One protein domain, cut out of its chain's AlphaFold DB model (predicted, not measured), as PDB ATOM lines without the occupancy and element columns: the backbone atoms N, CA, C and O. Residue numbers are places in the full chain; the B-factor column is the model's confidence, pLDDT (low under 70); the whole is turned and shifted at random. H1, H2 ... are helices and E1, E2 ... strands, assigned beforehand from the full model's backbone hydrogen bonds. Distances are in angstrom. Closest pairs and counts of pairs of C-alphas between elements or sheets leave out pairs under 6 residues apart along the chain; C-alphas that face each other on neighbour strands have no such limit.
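Overview. This is residues 147 to 194 of the 206 residues of an uncharacterized protein of Phytophthora rubi (UniProt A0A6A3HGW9). A narrow ribbon of two antiparallel strands, E1 and E2, makes one end of a long, flat shape, and the helix H1 continues the length beyond the far end of E1. From the end of H1, a loop of residues 166 to 187 turns round at the other end of the shape and comes back to E2, which leads to the end of the ribbon where the printed part also begins. The printed part has 48 residues, with two named strands and one named helix in the order E1, H1, E2; the sheet's order is E1 - E2. The class is mixed, helices and strands, with under half of the residues, 23, in named elements. The whole is loose, with a radius of gyration of the C-alphas of 13.6 A and spans of 44 by 23 by 11 A.

Arrangement. E1, residues 148 to 154, and E2, residues 188 to 193, are antiparallel neighbours, at 153 degrees between their directions. C-alphas 150 and 191 face each other at 4.4 A, and C-alphas 154 and 188 at 5.1 A. N 151 and O 190 are within hydrogen-bond range at 2.8 A, as are N 192 and O 149 at 2.9 A. A tight link of one residue, Asn 155, joins E1 to H1, residues 156 to 165. In H1 every O i to N i+4 pair is within hydrogen-bond range.

Along the chain. E1 begins with C-alpha 148 at (10.090, 301.295, -20.871) and measures 17.0 A from first to last C-alpha. H1 measures 14.4 A and ends with C-alpha 165 at (4.388, 277.379, -0.482). E2 measures 16.7 A and ends with C-alpha 193 at (6.063, 300.327, -22.266).

Size, cuts and confidence. The two C-alphas farthest apart are those of Lys 147 and Gly 171, at 44.5 A, while the first and last printed C-alphas, of Lys 147 and Thr 194, are 5.8 A apart. The link from H1 to E2 is long, with 22 residues. The printed part has no cut. Its mean pLDDT is 93.1, and no printed residue is under 70.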
ATOM      1  N   LYS A 147       9.509 304.636 -24.162       91.06
ATOM      2  CA  LYS A 147       9.895 304.597 -22.753       91.06
ATOM      3  C   LYS A 147       9.412 303.290 -22.132       91.06
ATOM      4  O   LYS A 147       8.210 303.071 -21.994       91.06
ATOM      5  N   SER A 148      10.357 302.444 -21.731       91.38
ATOM      6  CA  SER A 148      10.090 301.295 -20.871       91.38
ATOM      7  C   SER A 148      10.443 301.626 -19.421       91.38
ATOM      8  O   SER A 148      11.492 302.210 -19.140       91.38
ATOM      9  N   VAL A 149       9.561 301.267 -18.490       92.38
ATOM     10  CA  VAL A 149       9.733 301.478 -17.044       92.38
ATOM     11  C   VAL A 149       9.554 300.148 -16.322       92.38
ATOM     12  O   VAL A 149       8.823 299.270 -16.782       92.38
ATOM     13  N   ILE A 150      10.247 299.975 -15.200       93.06
ATOM     14  CA  ILE A 150      10.087 298.801 -14.342       93.06
ATOM     15  C   ILE A 150       8.721 298.888 -13.654       93.06
ATOM     16  O   ILE A 150       8.482 299.805 -12.874       93.06
ATOM     17  N   LYS A 151       7.839 297.924 -13.931       93.62
ATOM     18  CA  LYS A 151       6.551 297.758 -13.242       93.62
ATOM     19  C   LYS A 151       6.705 296.977 -11.943       93.62
ATOM     20  O   LYS A 151       6.073 297.302 -10.950       93.62
ATOM     21  N   GLU A 152       7.517 295.923 -11.961       94.56
ATOM     22  CA  GLU A 152       7.689 295.036 -10.811       94.56
ATOM     23  C   GLU A 152       9.125 294.514 -10.748       94.56
ATOM     24  O   GLU A 152       9.713 294.145 -11.770       94.56
ATOM     25  N   VAL A 153       9.668 294.443  -9.533       94.94
ATOM     26  CA  VAL A 153      10.929 293.762  -9.230       94.94
ATOM     27  C   VAL A 153      10.614 292.557  -8.353       94.94
ATOM     28  O   VAL A 153      10.042 292.690  -7.273       94.94
ATOM     29  N   ILE A 154      10.971 291.369  -8.828       92.94
ATOM     30  CA  ILE A 154      10.842 290.122  -8.084       92.94
ATOM     31  C   ILE A 154      12.216 289.787  -7.518       92.94
ATOM     32  O   ILE A 154      13.160 289.502  -8.259       92.94
ATOM     33  N   ASN A 155      12.313 289.794  -6.194       93.88
ATOM     34  CA  ASN A 155      13.527 289.417  -5.484       93.88
ATOM     35  C   ASN A 155      13.595 287.907  -5.246       93.88
ATOM     36  O   ASN A 155      12.583 287.195  -5.294       93.88
ATOM     37  N   VAL A 156      14.807 287.429  -4.963       94.94
ATOM     38  CA  VAL A 156      15.077 286.009  -4.721       94.94
ATOM     39  C   VAL A 156      14.271 285.512  -3.524       94.94
ATOM     40  O   VAL A 156      13.632 284.465  -3.620       94.94
ATOM     41  N   ALA A 157      14.215 286.290  -2.438       94.00
ATOM     42  CA  ALA A 157      13.474 285.925  -1.232       94.00
ATOM     43  C   ALA A 157      11.987 285.644  -1.508       94.00
ATOM     44  O   ALA A 157      11.469 284.602  -1.102       94.00
ATOM     45  N   ARG A 158      11.311 286.531  -2.257       93.75
ATOM     46  CA  ARG A 158       9.892 286.374  -2.614       93.75
ATOM     47  C   ARG A 158       9.673 285.116  -3.451       93.75
ATOM     48  O   ARG A 158       8.862 284.273  -3.087       93.75
ATOM     49  N   ARG A 159      10.459 284.940  -4.517       95.00
ATOM     50  CA  ARG A 159      10.359 283.767  -5.399       95.00
ATOM     51  C   ARG A 159      10.624 282.455  -4.652       95.00
ATOM     52  O   ARG A 159       9.901 281.480  -4.842       95.00
ATOM     53  N   ASN A 160      11.639 282.424  -3.792       95.50
ATOM     54  CA  ASN A 160      11.965 281.254  -2.979       95.50
ATOM     55  C   ASN A 160      10.869 280.954  -1.943       95.50
ATOM     56  O   ASN A 160      10.564 279.789  -1.697       95.50
ATOM     57  N   ALA A 161      10.246 281.974  -1.344       94.69
ATOM     58  CA  ALA A 161       9.102 281.790  -0.451       94.69
ATOM     59  C   ALA A 161       7.883 281.222  -1.194       94.69
ATOM     60  O   ALA A 161       7.247 280.291  -0.700       94.69
ATOM     61  N   ASP A 162       7.593 281.727  -2.394       95.12
ATOM     62  CA  ASP A 162       6.494 281.229  -3.222       95.12
ATOM     63  C   ASP A 162       6.723 279.774  -3.641       95.12
ATOM     64  O   ASP A 162       5.795 278.970  -3.574       95.12
ATOM     65  N   LEU A 163       7.961 279.393  -3.985       95.06
ATOM     66  CA  LEU A 163       8.308 277.995  -4.258       95.06
ATOM     67  C   LEU A 163       8.032 277.092  -3.052       95.06
ATOM     68  O   LEU A 163       7.395 276.057  -3.220       95.06
ATOM     69  N   ARG A 164       8.434 277.488  -1.840       96.06
ATOM     70  CA  ARG A 164       8.183 276.692  -0.622       96.06
ATOM     71  C   ARG A 164       6.697 276.495  -0.319       96.06
ATOM     72  O   ARG A 164       6.323 275.474   0.244       96.06
ATOM     73  N   LYS A 165       5.844 277.456  -0.690       95.88
ATOM     74  CA  LYS A 165       4.388 277.379  -0.482       95.88
ATOM     75  C   LYS A 165       3.676 276.454  -1.472       95.88
ATOM     76  O   LYS A 165       2.517 276.116  -1.250       95.88
ATOM     77  N   GLN A 166       4.319 276.064  -2.574       96.69
ATOM     78  CA  GLN A 166       3.672 275.222  -3.578       96.69
ATOM     79  C   GLN A 166       3.397 273.821  -3.030       96.69
ATOM     80  O   GLN A 166       4.274 273.185  -2.451       96.69
ATOM     81  N   ILE A 167       2.201 273.300  -3.318       96.44
ATOM     82  CA  ILE A 167       1.729 271.984  -2.850       96.44
ATOM     83  C   ILE A 167       2.728 270.868  -3.195       96.44
ATOM     84  O   ILE A 167       2.979 269.982  -2.385       96.44
ATOM     85  N   ARG A 168       3.364 270.943  -4.371       96.06
ATOM     86  CA  ARG A 168       4.361 269.957  -4.826       96.06
ATOM     87  C   ARG A 168       5.622 269.871  -3.957       96.06
ATOM     88  O   ARG A 168       6.325 268.875  -4.049       96.06
ATOM     89  N   PHE A 169       5.910 270.902  -3.163       96.06
ATOM     90  CA  PHE A 169       7.068 270.974  -2.268       96.06
ATOM     91  C   PHE A 169       6.664 270.943  -0.789       96.06
ATOM     92  O   PHE A 169       7.495 271.169   0.090       96.06
ATOM     93  N   GLN A 170       5.397 270.655  -0.482       93.44
ATOM     94  CA  GLN A 170       4.936 270.570   0.895       93.44
ATOM     95  C   GLN A 170       5.625 269.401   1.617       93.44
ATOM     96  O   GLN A 170       5.501 268.246   1.214       93.44
ATOM     97  N   GLY A 171       6.349 269.705   2.697       92.38
ATOM     98  CA  GLY A 171       7.109 268.716   3.468       92.38
ATOM     99  C   GLY A 171       8.480 268.355   2.882       92.38
ATOM    100  O   GLY A 171       9.196 267.574   3.505       92.38
ATOM    101  N   CYS A 172       8.869 268.929   1.739       95.12
ATOM    102  CA  CYS A 172      10.228 268.803   1.212       95.12
ATOM    103  C   CYS A 172      11.199 269.698   2.004       95.12
ATOM    104  O   CYS A 172      10.848 270.836   2.331       95.12
ATOM    105  N   PRO A 173      12.428 269.235   2.289       96.06
ATOM    106  CA  PRO A 173      13.480 270.101   2.803       96.06
ATOM    107  C   PRO A 173      13.960 271.081   1.721       96.06
ATOM    108  O   PRO A 173      13.908 270.789   0.527       96.06
ATOM    109  N   ASP A 174      14.517 272.218   2.142       93.44
ATOM    110  CA  ASP A 174      15.013 273.275   1.243       93.44
ATOM    111  C   ASP A 174      16.057 272.787   0.221       93.44
ATOM    112  O   ASP A 174      16.155 273.350  -0.866       93.44
ATOM    113  N   SER A 175      16.804 271.722   0.528       94.56
ATOM    114  CA  SER A 175      17.782 271.113  -0.385       94.56
ATOM    115  C   SER A 175      17.160 270.427  -1.605       94.56
ATOM    116  O   SER A 175      17.848 270.222  -2.601       94.56
ATOM    117  N   GLU A 176      15.888 270.033  -1.528       95.12
ATOM    118  CA  GLU A 176      15.155 269.390  -2.629       95.12
ATOM    119  C   GLU A 176      14.347 270.397  -3.459       95.12
ATOM    120  O   GLU A 176      13.914 270.096  -4.574       95.12
ATOM    121  N   ILE A 177      14.152 271.607  -2.933       96.44
ATOM    122  CA  ILE A 177      13.442 272.681  -3.617       96.44
ATOM    123  C   ILE A 177      14.446 273.414  -4.520       96.44
ATOM    124  O   ILE A 177      15.552 273.724  -4.080       96.44
ATOM    125  N   PRO A 178      14.097 273.742  -5.780       95.88
ATOM    126  CA  PRO A 178      14.983 274.457  -6.701       95.88
ATOM    127  C   PRO A 178      15.078 275.955  -6.347       95.88
ATOM    128  O   PRO A 178      14.630 276.826  -7.102       95.88
ATOM    129  N   LEU A 179      15.629 276.248  -5.169       95.19
ATOM    130  CA  LEU A 179      15.842 277.592  -4.641       95.19
ATOM    131  C   LEU A 179      17.003 278.274  -5.370       95.19
ATOM    132  O   LEU A 179      17.997 277.637  -5.718       95.19
ATOM    133  N   VAL A 180      16.883 279.584  -5.590       93.38
ATOM    134  CA  VAL A 180      17.986 280.389  -6.137       93.38
ATOM    135  C   VAL A 180      18.805 281.031  -5.019       93.38
ATOM    136  O   VAL A 180      18.213 281.449  -4.022       93.38
ATOM    137  N   PRO A 181      20.141 281.125  -5.167       93.56
ATOM    138  CA  PRO A 181      20.995 281.819  -4.207       93.56
ATOM    139  C   PRO A 181      20.613 283.289  -4.009       93.56
ATOM    140  O   PRO A 181      20.354 284.007  -4.973       93.56
ATOM    141  N   GLU A 182      20.660 283.764  -2.764       89.50
ATOM    142  CA  GLU A 182      20.316 285.149  -2.396       89.50
ATOM    143  C   GLU A 182      21.244 286.197  -3.026       89.50
ATOM    144  O   GLU A 182      20.858 287.342  -3.218       89.50
ATOM    145  N   THR A 183      22.446 285.799  -3.447       89.06
ATOM    146  CA  THR A 183      23.400 286.672  -4.144       89.06
ATOM    147  C   THR A 183      22.916 287.155  -5.516       89.06
ATOM    148  O   THR A 183      23.563 288.006  -6.115       89.06
ATOM    149  N   TRP A 184      21.831 286.589  -6.056       85.25
ATOM    150  CA  TRP A 184      21.308 286.888  -7.397       85.25
ATOM    151  C   TRP A 184      20.171 287.922  -7.385       85.25
ATOM    152  O   TRP A 184      19.277 287.871  -8.230       85.25
ATOM    153  N   GLU A 185      20.152 288.843  -6.420       82.56
ATOM    154  CA  GLU A 185      19.141 289.901  -6.395       82.56
ATOM    155  C   GLU A 185      19.452 291.047  -7.378       82.56
ATOM    156  O   GLU A 185      20.576 291.552  -7.399       82.56
ATOM    157  N   PRO A 186      18.455 291.513  -8.162       88.25
ATOM    158  CA  PRO A 186      17.078 291.009  -8.250       88.25
ATOM    159  C   PRO A 186      16.941 289.774  -9.163       88.25
ATOM    160  O   PRO A 186      17.585 289.693 -10.204       88.25
ATOM    161  N   TYR A 187      16.029 288.854  -8.819       91.12
ATOM    162  CA  TYR A 187      15.805 287.617  -9.585       91.12
ATOM    163  C   TYR A 187      15.170 287.880 -10.958       91.12
ATOM    164  O   TYR A 187      15.554 287.270 -11.954       91.12
ATOM    165  N   GLN A 188      14.178 288.772 -11.022       91.75
ATOM    166  CA  GLN A 188      13.498 289.136 -12.265       91.75
ATOM    167  C   GLN A 188      12.991 290.580 -12.197       91.75
ATOM    168  O   GLN A 188      12.472 291.019 -11.171       91.75
ATOM    169  N   ARG A 189      13.079 291.313 -13.310       93.25
ATOM    170  CA  ARG A 189      12.443 292.627 -13.498       93.25
ATOM    171  C   ARG A 189      11.391 292.526 -14.597       93.25
ATOM    172  O   ARG A 189      11.654 291.952 -15.652       93.25
ATOM    173  N   LYS A 190      10.196 293.066 -14.358       92.19
ATOM    174  CA  LYS A 190       9.138 293.191 -15.370       92.19
ATOM    175  C   LYS A 190       9.090 294.632 -15.855       92.19
ATOM    176  O   LYS A 190       8.824 295.538 -15.067       92.19
ATOM    177  N   HIS A 191       9.327 294.828 -17.145       91.88
ATOM    178  CA  HIS A 191       9.242 296.133 -17.793       91.88
ATOM    179  C   HIS A 191       7.894 296.289 -18.501       91.88
ATOM    180  O   HIS A 191       7.351 295.320 -19.028       91.88
ATOM    181  N   ILE A 192       7.369 297.512 -18.520       91.31
ATOM    182  CA  ILE A 192       6.208 297.911 -19.321       91.31
ATOM    183  C   ILE A 192       6.579 299.087 -20.215       91.31
ATOM    184  O   ILE A 192       7.368 299.941 -19.811       91.31
ATOM    185  N   CYS A 193       6.002 299.145 -21.412       90.69
ATOM    186  CA  CYS A 193       6.063 300.327 -22.266       90.69
ATOM    187  C   CYS A 193       4.961 301.306 -21.845       90.69
ATOM    188  O   CYS A 193       3.815 300.902 -21.668       90.69
ATOM    189  N   THR A 194       5.292 302.586 -21.693       82.12
ATOM    190  CA  THR A 194       4.327 303.621 -21.271       82.12
ATOM    191  C   THR A 194       3.698 304.362 -22.451       82.12
ATOM    192  O   THR A 194       3.083 305.405 -22.260       82.12
TER     193      THR A 194